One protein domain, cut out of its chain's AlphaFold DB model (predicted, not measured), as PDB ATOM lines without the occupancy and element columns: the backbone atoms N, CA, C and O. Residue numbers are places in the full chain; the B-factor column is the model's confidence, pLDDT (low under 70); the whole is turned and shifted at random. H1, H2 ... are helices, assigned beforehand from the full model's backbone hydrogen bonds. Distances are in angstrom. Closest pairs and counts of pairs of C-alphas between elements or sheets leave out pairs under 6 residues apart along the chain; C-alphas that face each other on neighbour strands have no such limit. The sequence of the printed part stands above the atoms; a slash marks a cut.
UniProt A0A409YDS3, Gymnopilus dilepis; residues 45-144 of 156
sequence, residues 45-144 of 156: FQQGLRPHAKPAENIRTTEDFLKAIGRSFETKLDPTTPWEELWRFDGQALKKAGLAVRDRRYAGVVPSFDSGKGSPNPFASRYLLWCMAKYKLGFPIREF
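What this domain is: This is residues 45 to 144 of the 156 residues of a protein of Gymnopilus dilepis (UniProt A0A409YDS3). There is little regular structure: short helices and long loops gather round H4, the longest helix, near the middle, and a loop about Ser 115 reaches far out along the longest axis. The printed part has 100 residues with five named helices, H1 to H5 in order, and no named strand; the class is all helix, with 32 residues in helices. It is compact, radius of gyration of the C-alphas 14.2 A, spanning 43 by 34 by 22 A.

Where its parts are: H1, residues 62 to 69, runs 10.8 A from C-alpha 62 at (-11.201, -18.099, 33.986). H2 is residues 83 to 86, 5.2 A; H3 91 to 96, 9.2 A; H4 127 to 136, 14.1 A; H5 141 to 144, 5.6 A, ending at (-9.748, -34.576, 29.047).

How they stand to each other: H1 touches H5, closest C-alphas Ile 69 and Ile 141, 6.7 A. H4 touches H5, closest C-alphas Tyr 135 and Ile 141, 6.9 A. H3 touches no helix. Every O i to N i+4 pair is within hydrogen-bond range in H1 and H4, 1 of 2 in H3; H2 and H5 are too short for one.

The domain as a whole: The printed part has no cut. Links H1 to H2 and H3 to H4 are long. Residues 45 to 55, 57 and 105 to 125 are under pLDDT 70.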
ATOM      1  N   PHE A  45       5.641 -31.086  28.640       49.38
ATOM      2  CA  PHE A  45       5.849 -31.014  30.088       49.38
ATOM      3  C   PHE A  45       6.325 -29.636  30.597       49.38
ATOM      4  O   PHE A  45       6.504 -29.454  31.804       49.38
ATOM      5  N   GLN A  46       6.511 -28.643  29.714       48.38
ATOM      6  CA  GLN A  46       7.026 -27.309  30.080       48.38
ATOM      7  C   GLN A  46       6.055 -26.442  30.899       48.38
ATOM      8  O   GLN A  46       6.453 -25.388  31.396       48.38
ATOM      9  N   GLN A  47       4.818 -26.882  31.146       53.12
ATOM     10  CA  GLN A  47       3.914 -26.207  32.092       53.12
ATOM     11  C   GLN A  47       4.149 -26.610  33.560       53.12
ATOM     12  O   GLN A  47       3.305 -26.369  34.420       53.12
ATOM     13  N   GLY A  48       5.308 -27.216  33.843       43.66
ATOM     14  CA  GLY A  48       5.670 -27.806  35.122       43.66
ATOM     15  C   GLY A  48       5.316 -26.979  36.353       43.66
ATOM     16  O   GLY A  48       5.458 -25.763  36.341       43.66
ATOM     17  N   LEU A  49       4.888 -27.691  37.406       46.81
ATOM     18  CA  LEU A  49       5.098 -27.463  38.852       46.81
ATOM     19  C   LEU A  49       5.122 -26.016  39.391       46.81
ATOM     20  O   LEU A  49       5.607 -25.778  40.494       46.81
ATOM     21  N   ARG A  50       4.570 -25.034  38.684       49.06
ATOM     22  CA  ARG A  50       4.354 -23.691  39.212       49.06
ATOM     23  C   ARG A  50       3.067 -23.704  40.041       49.06
ATOM     24  O   ARG A  50       2.134 -24.459  39.734       49.06
ATOM     25  N   PRO A  51       2.993 -22.899  41.114       53.50
ATOM     26  CA  PRO A  51       1.794 -22.833  41.949       53.50
ATOM     27  C   PRO A  51       0.557 -22.433  41.127       53.50
ATOM     28  O   PRO A  51      -0.526 -22.959  41.375       53.50
ATOM     29  N   HIS A  52       0.753 -21.635  40.071       59.62
ATOM     30  CA  HIS A  52      -0.280 -21.164  39.152       59.62
ATOM     31  C   HIS A  52       0.163 -21.462  37.713       59.62
ATOM     32  O   HIS A  52       1.238 -21.022  37.293       59.62
ATOM     33  N   ALA A  53      -0.612 -22.265  36.976       66.62
ATOM     34  CA  ALA A  53      -0.342 -22.511  35.562       66.62
ATOM     35  C   ALA A  53      -0.470 -21.179  34.814       66.62
ATOM     36  O   ALA A  53      -1.458 -20.464  34.994       66.62
ATOM     37  N   LYS A  54       0.527 -20.820  33.999       68.12
ATOM     38  CA  LYS A  54       0.394 -19.647  33.129       68.12
ATOM     39  C   LYS A  54      -0.812 -19.874  32.201       68.12
ATOM     40  O   LYS A  54      -0.975 -21.002  31.722       68.12
ATOM     41  N   PRO A  55      -1.664 -18.862  31.970       68.62
ATOM     42  CA  PRO A  55      -2.733 -18.979  30.988       68.62
ATOM     43  C   PRO A  55      -2.114 -19.355  29.639       68.62
ATOM     44  O   PRO A  55      -1.126 -18.754  29.209       68.62
ATOM     45  N   ALA A  56      -2.632 -20.412  29.020       72.19
ATOM     46  CA  ALA A  56      -2.217 -20.809  27.686       72.19
ATOM     47  C   ALA A  56      -2.686 -19.731  26.704       72.19
ATOM     48  O   ALA A  56      -3.649 -19.015  26.976       72.19
ATOM     49  N   GLU A  57      -2.052 -19.630  25.539       68.06
ATOM     50  CA  GLU A  57      -2.387 -18.577  24.569       68.06
ATOM     51  C   GLU A  57      -3.871 -18.580  24.172       68.06
ATOM     52  O   GLU A  57      -4.455 -17.515  23.963       68.06
ATOM     53  N   ASN A  58      -4.480 -19.772  24.176       78.94
ATOM     54  CA  ASN A  58      -5.877 -20.018  23.826       78.94
ATOM     55  C   ASN A  58      -6.858 -19.851  25.000       78.94
ATOM     56  O   ASN A  58      -8.063 -19.868  24.775       78.94
ATOM     57  N   ILE A  59      -6.373 -19.758  26.243       81.69
ATOM     58  CA  ILE A  59      -7.200 -19.714  27.457       81.69
ATOM     59  C   ILE A  59      -6.612 -18.664  28.386       81.69
ATOM     60  O   ILE A  59      -5.751 -18.946  29.221       81.69
ATOM     61  N   ARG A  60      -7.066 -17.428  28.185       79.12
ATOM     62  CA  ARG A  60      -6.572 -16.263  28.923       79.12
ATOM     63  C   ARG A  60      -7.409 -15.964  30.156       79.12
ATOM     64  O   ARG A  60      -6.879 -15.415  31.116       79.12
ATOM     65  N   THR A  61      -8.691 -16.322  30.128       87.81
ATOM     66  CA  THR A  61      -9.640 -16.010  31.195       87.81
ATOM     67  C   THR A  61     -10.108 -17.262  31.932       87.81
ATOM     68  O   THR A  61     -10.094 -18.379  31.406       87.81
ATOM     69  N   THR A  62     -10.543 -17.064  33.178       88.56
ATOM     70  CA  THR A  62     -11.201 -18.099  33.986       88.56
ATOM     71  C   THR A  62     -12.462 -18.614  33.296       88.56
ATOM     72  O   THR A  62     -12.681 -19.821  33.249       88.56
ATOM     73  N   GLU A  63     -13.258 -17.718  32.713       88.94
ATOM     74  CA  GLU A  63     -14.480 -18.066  31.988       88.94
ATOM     75  C   GLU A  63     -14.195 -19.006  30.810       88.94
ATOM     76  O   GLU A  63     -14.817 -20.066  30.715       88.94
ATOM     77  N   ASP A  64     -13.191 -18.693  29.983       89.12
ATOM     78  CA  ASP A  64     -12.794 -19.542  28.852       89.12
ATOM     79  C   ASP A  64     -12.405 -20.949  29.310       89.12
ATOM     80  O   ASP A  64     -12.762 -21.945  28.679       89.12
ATOM     81  N   PHE A  65     -11.692 -21.052  30.432       88.75
ATOM     82  CA  PHE A  65     -11.284 -22.335  30.994       88.75
ATOM     83  C   PHE A  65     -12.474 -23.148  31.502       88.75
ATOM     84  O   PHE A  65     -12.579 -24.343  31.211       88.75
ATOM     85  N   LEU A  66     -13.385 -22.512  32.244       88.75
ATOM     86  CA  LEU A  66     -14.579 -23.173  32.768       88.75
ATOM     87  C   LEU A  66     -15.513 -23.621  31.639       88.75
ATOM     88  O   LEU A  66     -16.064 -24.724  31.705       88.75
ATOM     89  N   LYS A  67     -15.627 -22.813  30.583       89.75
ATOM     90  CA  LYS A  67     -16.369 -23.143  29.367       89.75
ATOM     91  C   LYS A  67     -15.726 -24.304  28.608       89.75
ATOM     92  O   LYS A  67     -16.420 -25.242  28.222       89.75
ATOM     93  N   ALA A  68     -14.399 -24.298  28.466       89.06
ATOM     94  CA  ALA A  68     -13.656 -25.349  27.769       89.06
ATOM     95  C   ALA A  68     -13.709 -26.711  28.483       89.06
ATOM     96  O   ALA A  68     -13.717 -27.748  27.823       89.06
ATOM     97  N   ILE A  69     -13.760 -26.731  29.820       87.44
ATOM     98  CA  ILE A  69     -13.878 -27.966  30.616       87.44
ATOM     99  C   ILE A  69     -15.286 -28.587  30.536       87.44
ATOM    100  O   ILE A  69     -15.444 -29.794  30.763       87.44
ATOM    101  N   GLY A  70     -16.307 -27.780  30.235       85.38
ATOM    102  CA  GLY A  70     -17.690 -28.222  30.069       85.38
ATOM    103  C   GLY A  70     -18.466 -28.361  31.384       85.38
ATOM    104  O   GLY A  70     -18.203 -27.676  32.368       85.38
ATOM    105  N   ARG A  71     -19.490 -29.232  31.400       80.06
ATOM    106  CA  ARG A  71     -20.390 -29.513  32.554       80.06
ATOM    107  C   ARG A  71     -21.054 -28.289  33.211       80.06
ATOM    108  O   ARG A  71     -21.476 -28.368  34.375       80.06
ATOM    109  N   SER A  72     -21.180 -27.198  32.456       81.19
ATOM    110  CA  SER A  72     -21.792 -25.938  32.894       81.19
ATOM    111  C   SER A  72     -21.135 -25.388  34.165       81.19
ATOM    112  O   SER A  72     -21.824 -25.028  35.114       81.19
ATOM    113  N   PHE A  73     -19.799 -25.395  34.244       83.00
ATOM    114  CA  PHE A  73     -19.101 -24.764  35.372       83.00
ATOM    115  C   PHE A  73     -19.165 -23.233  35.326       83.00
ATOM    116  O   PHE A  73     -19.140 -22.614  36.382       83.00
ATOM    117  N   GLU A  74     -19.337 -22.653  34.139       83.69
ATOM    118  CA  GLU A  74     -19.558 -21.215  33.919       83.69
ATOM    119  C   GLU A  74     -20.786 -20.661  34.661       83.69
ATOM    120  O   GLU A  74     -20.805 -19.501  35.042       83.69
ATOM    121  N   THR A  75     -21.803 -21.495  34.911       85.81
ATOM    122  CA  THR A  75     -23.014 -21.094  35.647       85.81
ATOM    123  C   THR A  75     -22.955 -21.426  37.137       85.81
ATOM    124  O   THR A  75     -23.820 -20.999  37.897       85.81
ATOM    125  N   LYS A  76     -21.978 -22.237  37.561       84.19
ATOM    126  CA  LYS A  76     -21.858 -22.757  38.935       84.19
ATOM    127  C   LYS A  76     -20.766 -22.073  39.746       84.19
ATOM    128  O   LYS A  76     -20.748 -22.219  40.964       84.19
ATOM    129  N   LEU A  77     -19.822 -21.430  39.075       83.06
ATOM    130  CA  LEU A  77     -18.770 -20.620  39.667       83.06
ATOM    131  C   LEU A  77     -18.908 -19.208  39.127       83.06
ATOM    132  O   LEU A  77     -19.295 -19.036  37.975       83.06
ATOM    133  N   ASP A  78     -18.559 -18.226  39.948       79.38
ATOM    134  CA  ASP A  78     -18.576 -16.837  39.520       79.38
ATOM    135  C   ASP A  78     -17.531 -16.645  38.402       79.38
ATOM    136  O   ASP A  78     -16.335 -16.854  38.633       79.38
ATOM    137  N   PRO A  79     -17.937 -16.258  37.180       72.81
ATOM    138  CA  PRO A  79     -17.011 -16.103  36.055       72.81
ATOM    139  C   PRO A  79     -15.999 -14.968  36.283       72.81
ATOM    140  O   PRO A  79     -14.934 -14.948  35.671       72.81
ATOM    141  N   THR A  80     -16.303 -14.058  37.210       79.38
ATOM    142  CA  THR A  80     -15.471 -12.908  37.588       79.38
ATOM    143  C   THR A  80     -14.249 -13.289  38.433       79.38
ATOM    144  O   THR A  80     -13.395 -12.438  38.676       79.38
ATOM    145  N   THR A  81     -14.134 -14.536  38.909       80.44
ATOM    146  CA  THR A  81     -12.990 -14.941  39.737       80.44
ATOM    147  C   THR A  81     -11.674 -14.811  38.950       80.44
ATOM    148  O   THR A  81     -11.540 -15.427  37.884       80.44
ATOM    149  N   PRO A  82     -10.675 -14.056  39.450       85.94
ATOM    150  CA  PRO A  82      -9.389 -13.926  38.780       85.94
ATOM    151  C   PRO A  82      -8.701 -15.286  38.663       85.94
ATOM    152  O   PRO A  82      -8.887 -16.182  39.494       85.94
ATOM    153  N   TRP A  83      -7.886 -15.432  37.620       85.88
ATOM    154  CA  TRP A  83      -7.210 -16.683  37.279       85.88
ATOM    155  C   TRP A  83      -6.463 -17.272  38.482       85.88
ATOM    156  O   TRP A  83      -6.560 -18.457  38.782       85.88
ATOM    157  N   GLU A  84      -5.771 -16.436  39.241       85.44
ATOM    158  CA  GLU A  84      -4.969 -16.807  40.403       85.44
ATOM    159  C   GLU A  84      -5.816 -17.344  41.561       85.44
ATOM    160  O   GLU A  84      -5.400 -18.280  42.248       85.44
ATOM    161  N   GLU A  85      -6.996 -16.764  41.779       85.81
ATOM    162  CA  GLU A  85      -7.927 -17.191  42.823       85.81
ATOM    163  C   GLU A  85      -8.579 -18.523  42.458       85.81
ATOM    164  O   GLU A  85      -8.699 -19.401  43.317       85.81
ATOM    165  N   LEU A  86      -8.863 -18.736  41.168       86.06
ATOM    166  CA  LEU A  86      -9.336 -20.020  40.664       86.06
ATOM    167  C   LEU A  86      -8.370 -21.160  41.048       86.06
ATOM    168  O   LEU A  86      -8.799 -22.205  41.540       86.06
ATOM    169  N   TRP A  87      -7.060 -20.952  40.883       84.62
ATOM    170  CA  TRP A  87      -6.031 -21.950  41.221       84.62
ATOM    171  C   TRP A  87      -5.822 -22.161  42.724       84.62
ATOM    172  O   TRP A  87      -5.158 -23.124  43.114       84.62
ATOM    173  N   ARG A  88      -6.368 -21.280  43.568       85.81
ATOM    174  CA  ARG A  88      -6.370 -21.424  45.032       85.81
ATOM    175  C   ARG A  88      -7.616 -22.142  45.545       85.81
ATOM    176  O   ARG A  88      -7.709 -22.396  46.746       85.81
ATOM    177  N   PHE A  89      -8.574 -22.475  44.675       84.25
ATOM    178  CA  PHE A  89      -9.767 -23.180  45.115       84.25
ATOM    179  C   PHE A  89      -9.441 -24.575  45.624       84.25
ATOM    180  O   PHE A  89      -9.079 -25.484  44.882       84.25
ATOM    181  N   ASP A  90      -9.734 -24.768  46.899       82.19
ATOM    182  CA  ASP A  90      -9.733 -26.080  47.505       82.19
ATOM    183  C   ASP A  90     -11.108 -26.742  47.445       82.19
ATOM    184  O   ASP A  90     -12.176 -26.123  47.463       82.19
ATOM    185  N   GLY A  91     -11.085 -28.067  47.549       78.25
ATOM    186  CA  GLY A  91     -11.664 -28.670  48.741       78.25
ATOM    187  C   GLY A  91     -12.953 -28.041  49.310       78.25
ATOM    188  O   GLY A  91     -14.106 -28.259  48.906       78.25
ATOM    189  N   GLN A  92     -12.723 -27.305  50.377       83.19
ATOM    190  CA  GLN A  92     -13.772 -26.693  51.168       83.19
ATOM    191  C   GLN A  92     -14.313 -25.426  50.501       83.19
ATOM    192  O   GLN A  92     -15.501 -25.149  50.625       83.19
ATOM    193  N   ALA A  93     -13.489 -24.704  49.742       84.50
ATOM    194  CA  ALA A  93     -13.899 -23.487  49.056       84.50
ATOM    195  C   ALA A  93     -14.970 -23.773  47.987       84.50
ATOM    196  O   ALA A  93     -16.037 -23.170  48.026       84.50
ATOM    197  N   LEU A  94     -14.797 -24.818  47.167       83.06
ATOM    198  CA  LEU A  94     -15.830 -25.247  46.208       83.06
ATOM    199  C   LEU A  94     -17.122 -25.717  46.897       83.06
ATOM    200  O   LEU A  94     -18.204 -25.633  46.323       83.06
ATOM    201  N   LYS A  95     -17.028 -26.257  48.124       84.31
ATOM    202  CA  LYS A  95     -18.214 -26.611  48.924       84.31
ATOM    203  C   LYS A  95     -18.972 -25.362  49.360       84.31
ATOM    204  O   LYS A  95     -20.196 -25.374  49.298       84.31
ATOM    205  N   LYS A  96     -18.245 -24.344  49.820       87.12
ATOM    206  CA  LYS A  96     -18.806 -23.058  50.245       87.12
ATOM    207  C   LYS A  96     -19.427 -22.302  49.068       87.12
ATOM    208  O   LYS A  96     -20.511 -21.770  49.231       87.12
ATOM    209  N   ALA A  97     -18.816 -22.385  47.886       83.44
ATOM    210  CA  ALA A  97     -19.353 -21.858  46.629       83.44
ATOM    211  C   ALA A  97     -20.599 -22.609  46.105       83.44
ATOM    212  O   ALA A  97     -21.078 -22.333  45.016       83.44
ATOM    213  N   GLY A  98     -21.125 -23.600  46.836       83.19
ATOM    214  CA  GLY A  98     -22.399 -24.238  46.497       83.19
ATOM    215  C   GLY A  98     -22.351 -25.281  45.377       83.19
ATOM    216  O   GLY A  98     -23.401 -25.791  44.991       83.19
ATOM    217  N   LEU A  99     -21.171 -25.684  44.880       83.62
ATOM    218  CA  LEU A  99     -21.106 -26.696  43.818       83.62
ATOM    219  C   LEU A  99     -21.774 -28.008  44.246       83.62
ATOM    220  O   LEU A  99     -21.695 -28.427  45.401       83.62
ATOM    221  N   ALA A 100     -22.356 -28.751  43.309       80.44
ATOM    222  CA  ALA A 100     -22.919 -30.064  43.606       80.44
ATOM    223  C   ALA A 100     -21.833 -31.062  44.056       80.44
ATOM    224  O   ALA A 100     -20.676 -30.999  43.632       80.44
ATOM    225  N   VAL A 101     -22.204 -32.033  44.902       77.88
ATOM    226  CA  VAL A 101     -21.279 -33.091  45.358       77.88
ATOM    227  C   VAL A 101     -20.696 -33.856  44.170       77.88
ATOM    228  O   VAL A 101     -19.512 -34.152  44.185       77.88
ATOM    229  N   ARG A 102     -21.483 -34.097  43.115       74.75
ATOM    230  CA  ARG A 102     -21.058 -34.783  41.883       74.75
ATOM    231  C   ARG A 102     -19.958 -34.046  41.110       74.75
ATOM    232  O   ARG A 102     -19.105 -34.678  40.494       74.75
ATOM    233  N   ASP A 103     -19.975 -32.718  41.120       73.56
ATOM    234  CA  ASP A 103     -18.972 -31.899  40.427       73.56
ATOM    235  C   ASP A 103     -17.710 -31.742  41.291       73.56
ATOM    236  O   ASP A 103     -16.583 -31.709  40.789       73.56
ATOM    237  N   ARG A 104     -17.890 -31.790  42.618       73.75
ATOM    238  CA  ARG A 104     -16.825 -31.824  43.630       73.75
ATOM    239  C   ARG A 104     -16.358 -33.225  44.025       73.75
ATOM    240  O   ARG A 104     -15.545 -33.345  44.925       73.75
ATOM    241  N   ARG A 105     -16.875 -34.308  43.469       67.25
ATOM    242  CA  ARG A 105     -16.430 -35.671  43.787       67.25
ATOM    243  C   ARG A 105     -16.551 -36.463  42.511       67.25
ATOM    244  O   ARG A 105     -17.611 -37.001  42.203       67.25
ATOM    245  N   TYR A 106     -15.475 -36.481  41.738       57.22
ATOM    246  CA  TYR A 106     -15.421 -37.381  40.606       57.22
ATOM    247  C   TYR A 106     -15.098 -38.775  41.135       57.22
ATOM    248  O   TYR A 106     -13.957 -39.083  41.465       57.22
ATOM    249  N   ALA A 107     -16.131 -39.602  41.255       50.19
ATOM    250  CA  ALA A 107     -15.997 -41.042  41.424       50.19
ATOM    251  C   ALA A 107     -15.861 -41.676  40.031       50.19
ATOM    252  O   ALA A 107     -16.736 -42.403  39.571       50.19
ATOM    253  N   GLY A 108     -14.805 -41.302  39.308       49.09
ATOM    254  CA  GLY A 108     -14.419 -42.014  38.099       49.09
ATOM    255  C   GLY A 108     -13.773 -43.336  38.494       49.09
ATOM    256  O   GLY A 108     -12.933 -43.371  39.395       49.09
ATOM    257  N   VAL A 109     -14.164 -44.417  37.832       49.31
ATOM    258  CA  VAL A 109     -13.442 -45.685  37.903       49.31
ATOM    259  C   VAL A 109     -12.164 -45.499  37.091       49.31
ATOM    260  O   VAL A 109     -12.226 -45.351  35.872       49.31
ATOM    261  N   VAL A 110     -11.010 -45.433  37.754       50.25
ATOM    262  CA  VAL A 110      -9.731 -45.471  37.034       50.25
ATOM    263  C   VAL A 110      -9.508 -46.928  36.639       50.25
ATOM    264  O   VAL A 110      -9.701 -47.802  37.493       50.25
ATOM    265  N   PRO A 111      -9.120 -47.233  35.389       47.75
ATOM    266  CA  PRO A 111      -8.692 -48.577  35.046       47.75
ATOM    267  C   PRO A 111      -7.469 -48.900  35.909       47.75
ATOM    268  O   PRO A 111      -6.396 -48.331  35.722       47.75
ATOM    269  N   SER A 112      -7.654 -49.752  36.918       51.41
ATOM    270  CA  SER A 112      -6.536 -50.324  37.660       51.41
ATOM    271  C   SER A 112      -5.861 -51.315  36.727       51.41
ATOM    272  O   SER A 112      -6.520 -52.242  36.252       51.41
ATOM    273  N   PHE A 113      -4.574 -51.112  36.451       52.06
ATOM    274  CA  PHE A 113      -3.802 -51.967  35.546       52.06
ATOM    275  C   PHE A 113      -3.710 -53.424  36.042       52.06
ATOM    276  O   PHE A 113      -3.448 -54.318  35.251       52.06
ATOM    277  N   ASP A 114      -4.001 -53.674  37.325       49.53
ATOM    278  CA  ASP A 114      -3.691 -54.940  38.000       49.53
ATOM    279  C   ASP A 114      -4.925 -55.765  38.430       49.53
ATOM    280  O   ASP A 114      -4.792 -56.727  39.178       49.53
ATOM    281  N   SER A 115      -6.169 -55.387  38.078       49.84
ATOM    282  CA  SER A 115      -7.329 -55.993  38.784       49.84
ATOM    283  C   SER A 115      -8.601 -56.303  37.993       49.84
ATOM    284  O   SER A 115      -9.460 -56.996  38.536       49.84
ATOM    285  N   GLY A 116      -8.797 -55.815  36.761       51.16
ATOM    286  CA  GLY A 116     -10.025 -56.052  35.962       51.16
ATOM    287  C   GLY A 116     -11.330 -55.463  36.542       51.16
ATOM    288  O   GLY A 116     -12.249 -55.120  35.806       51.16
ATOM    289  N   LYS A 117     -11.400 -55.258  37.859       49.34
ATOM    290  CA  LYS A 117     -12.336 -54.391  38.565       49.34
ATOM    291  C   LYS A 117     -11.631 -53.061  38.774       49.34
ATOM    292  O   LYS A 117     -10.629 -52.992  39.485       49.34
ATOM    293  N   GLY A 118     -12.119 -52.009  38.129       49.59
ATOM    294  CA  GLY A 118     -11.571 -50.687  38.377       49.59
ATOM    295  C   GLY A 118     -11.803 -50.302  39.838       49.59
ATOM    296  O   GLY A 118     -12.921 -50.385  40.349       49.59
ATOM    297  N   SER A 119     -10.721 -49.952  40.528       45.12
ATOM    298  CA  SER A 119     -10.793 -49.498  41.910       45.12
ATOM    299  C   SER A 119     -11.489 -48.131  41.928       45.12
ATOM    300  O   SER A 119     -11.179 -47.290  41.071       45.12
ATOM    301  N   PRO A 120     -12.429 -47.870  42.859       51.12
ATOM    302  CA  PRO A 120     -12.882 -46.508  43.098       51.12
ATOM    303  C   PRO A 120     -11.632 -45.684  43.379       51.12
ATOM    304  O   PRO A 120     -10.868 -46.045  44.271       51.12
ATOM    305  N   ASN A 121     -11.386 -44.628  42.600       51.47
ATOM    306  CA  ASN A 121     -10.189 -43.823  42.793       51.47
ATOM    307  C   ASN A 121     -10.130 -43.383  44.272       51.47
ATOM    308  O   ASN A 121     -11.021 -42.636  44.692       51.47
ATOM    309  N   PRO A 122      -9.142 -43.827  45.077       47.78
ATOM    310  CA  PRO A 122      -9.035 -43.387  46.471       47.78
ATOM    311  C   PRO A 122      -8.791 -41.872  46.526       47.78
ATOM    312  O   PRO A 122      -9.183 -41.195  47.475       47.78
ATOM    313  N   PHE A 123      -8.253 -41.323  45.435       44.69
ATOM    314  CA  PHE A 123      -8.249 -39.911  45.102       44.69
ATOM    315  C   PHE A 123      -9.505 -39.595  44.286       44.69
ATOM    316  O   PHE A 123      -9.443 -39.430  43.068       44.69
ATOM    317  N   ALA A 124     -10.672 -39.544  44.933       45.91
ATOM    318  CA  ALA A 124     -11.917 -39.049  44.338       45.91
ATOM    319  C   ALA A 124     -11.775 -37.549  44.004       45.91
ATOM    320  O   ALA A 124     -12.314 -36.659  44.671       45.91
ATOM    321  N   SER A 125     -10.959 -37.253  43.001       48.91
ATOM    322  CA  SER A 125     -10.507 -35.923  42.649       48.91
ATOM    323  C   SER A 125     -11.641 -35.228  41.927       48.91
ATOM    324  O   SER A 125     -11.926 -35.515  40.772       48.91
ATOM    325  N   ARG A 126     -12.333 -34.345  42.655       73.88
ATOM    326  CA  ARG A 126     -13.150 -33.220  42.160       73.88
ATOM    327  C   ARG A 126     -12.856 -32.937  40.689       73.88
ATOM    328  O   ARG A 126     -11.724 -32.579  40.387       73.88
ATOM    329  N   TYR A 127     -13.840 -33.087  39.805       81.06
ATOM    330  CA  TYR A 127     -13.613 -33.030  38.355       81.06
ATOM    331  C   TYR A 127     -12.871 -31.749  37.944       81.06
ATOM    332  O   TYR A 127     -11.909 -31.818  37.189       81.06
ATOM    333  N   LEU A 128     -13.227 -30.611  38.551       84.62
ATOM    334  CA  LEU A 128     -12.526 -29.342  38.359       84.62
ATOM    335  C   LEU A 128     -11.049 -29.391  38.791       84.62
ATOM    336  O   LEU A 128     -10.184 -28.986  38.025       84.62
ATOM    337  N   LEU A 129     -10.738 -29.929  39.977       83.31
ATOM    338  CA  LEU A 129      -9.347 -30.046  40.442       83.31
ATOM    339  C   LEU A 129      -8.542 -31.049  39.615       83.31
ATOM    340  O   LEU A 129      -7.345 -30.871  39.426       83.31
ATOM    341  N   TRP A 130      -9.186 -32.106  39.123       84.12
ATOM    342  CA  TRP A 130      -8.548 -33.048  38.212       84.12
ATOM    343  C   TRP A 130      -8.225 -32.385  36.870       84.12
ATOM    344  O   TRP A 130      -7.101 -32.514  36.394       84.12
ATOM    345  N   CYS A 131      -9.157 -31.604  36.315       86.44
ATOM    346  CA  CYS A 131      -8.924 -30.802  35.113       86.44
ATOM    347  C   CYS A 131      -7.792 -29.791  35.327       86.44
ATOM    348  O   CYS A 131      -6.883 -29.704  34.511       86.44
ATOM    349  N   MET A 132      -7.789 -29.089  36.462       85.62
ATOM    350  CA  MET A 132      -6.704 -28.197  36.877       85.62
ATOM    351  C   MET A 132      -5.362 -28.930  36.967       85.62
ATOM    352  O   MET A 132      -4.359 -28.448  36.450       85.62
ATOM    353  N   ALA A 133      -5.327 -30.116  37.576       83.19
ATOM    354  CA  ALA A 133      -4.114 -30.921  37.671       83.19
ATOM    355  C   ALA A 133      -3.619 -31.381  36.290       83.19
ATOM    356  O   ALA A 133      -2.420 -31.336  36.029       83.19
ATOM    357  N   LYS A 134      -4.525 -31.780  35.389       84.12
ATOM    358  CA  LYS A 134      -4.194 -32.141  34.002       84.12
ATOM    359  C   LYS A 134      -3.683 -30.949  33.205       84.12
ATOM    360  O   LYS A 134      -2.668 -31.069  32.528       84.12
ATOM    361  N   TYR A 135      -4.315 -29.796  33.368       85.00
ATOM    362  CA  TYR A 135      -3.865 -28.555  32.762       85.00
ATOM    363  C   TYR A 135      -2.475 -28.150  33.275       85.00
ATOM    364  O   TYR A 135      -1.602 -27.849  32.478       85.00
ATOM    365  N   LYS A 136      -2.193 -28.271  34.583       82.31
ATOM    366  CA  LYS A 136      -0.839 -28.054  35.146       82.31
ATOM    367  C   LYS A 136       0.223 -29.005  34.589       82.31
ATOM    368  O   LYS A 136       1.406 -28.697  34.643       82.31
ATOM    369  N   LEU A 137      -0.184 -30.173  34.105       80.69
ATOM    370  CA  LEU A 137       0.706 -31.139  33.466       80.69
ATOM    371  C   LEU A 137       0.889 -30.869  31.962       80.69
ATOM    372  O   LEU A 137       1.623 -31.613  31.322       80.69
ATOM    373  N   GLY A 138       0.241 -29.834  31.414       80.06
ATOM    374  CA  GLY A 138       0.346 -29.451  30.007       80.06
ATOM    375  C   GLY A 138      -0.526 -30.263  29.051       80.06
ATOM    376  O   GLY A 138      -0.342 -30.164  27.841       80.06
ATOM    377  N   PHE A 139      -1.479 -31.057  29.551       83.75
ATOM    378  CA  PHE A 139      -2.414 -31.757  28.666       83.75
ATOM    379  C   PHE A 139      -3.356 -30.749  27.984       83.75
ATOM    380  O   PHE A 139      -3.868 -29.845  28.654       83.75
ATOM    381  N   PRO A 140      -3.636 -30.892  26.676       83.69
ATOM    382  CA  PRO A 140      -4.606 -30.041  26.001       83.69
ATOM    383  C   PRO A 140      -6.022 -30.343  26.513       83.69
ATOM    384  O   PRO A 140      -6.415 -31.496  26.672       83.69
ATOM    385  N   ILE A 141      -6.821 -29.296  26.745       85.44
ATOM    386  CA  ILE A 141      -8.144 -29.427  27.387       85.44
ATOM    387  C   ILE A 141      -9.084 -30.357  26.619       85.44
ATOM    388  O   ILE A 141      -9.816 -31.127  27.232       85.44
ATOM    389  N   ARG A 142      -9.012 -30.348  25.285       84.38
ATOM    390  CA  ARG A 142      -9.854 -31.185  24.418       84.38
ATOM    391  C   ARG A 142      -9.707 -32.687  24.682       84.38
ATOM    392  O   ARG A 142     -10.641 -33.426  24.409       84.38
ATOM    393  N   GLU A 143      -8.569 -33.141  25.209       82.69
ATOM    394  CA  GLU A 143      -8.333 -34.566  25.480       82.69
ATOM    395  C   GLU A 143      -9.017 -35.063  26.755       82.69
ATOM    396  O   GLU A 143      -9.317 -36.250  26.871       82.69
ATOM    397  N   PHE A 144      -9.241 -34.181  27.731       82.56
ATOM    398  CA  PHE A 144      -9.748 -34.576  29.047       82.56
ATOM    399  C   PHE A 144     -11.067 -33.907  29.435       82.56
ATOM    400  O   PHE A 144     -11.710 -34.347  30.392       82.56
TER     401      PHE A 144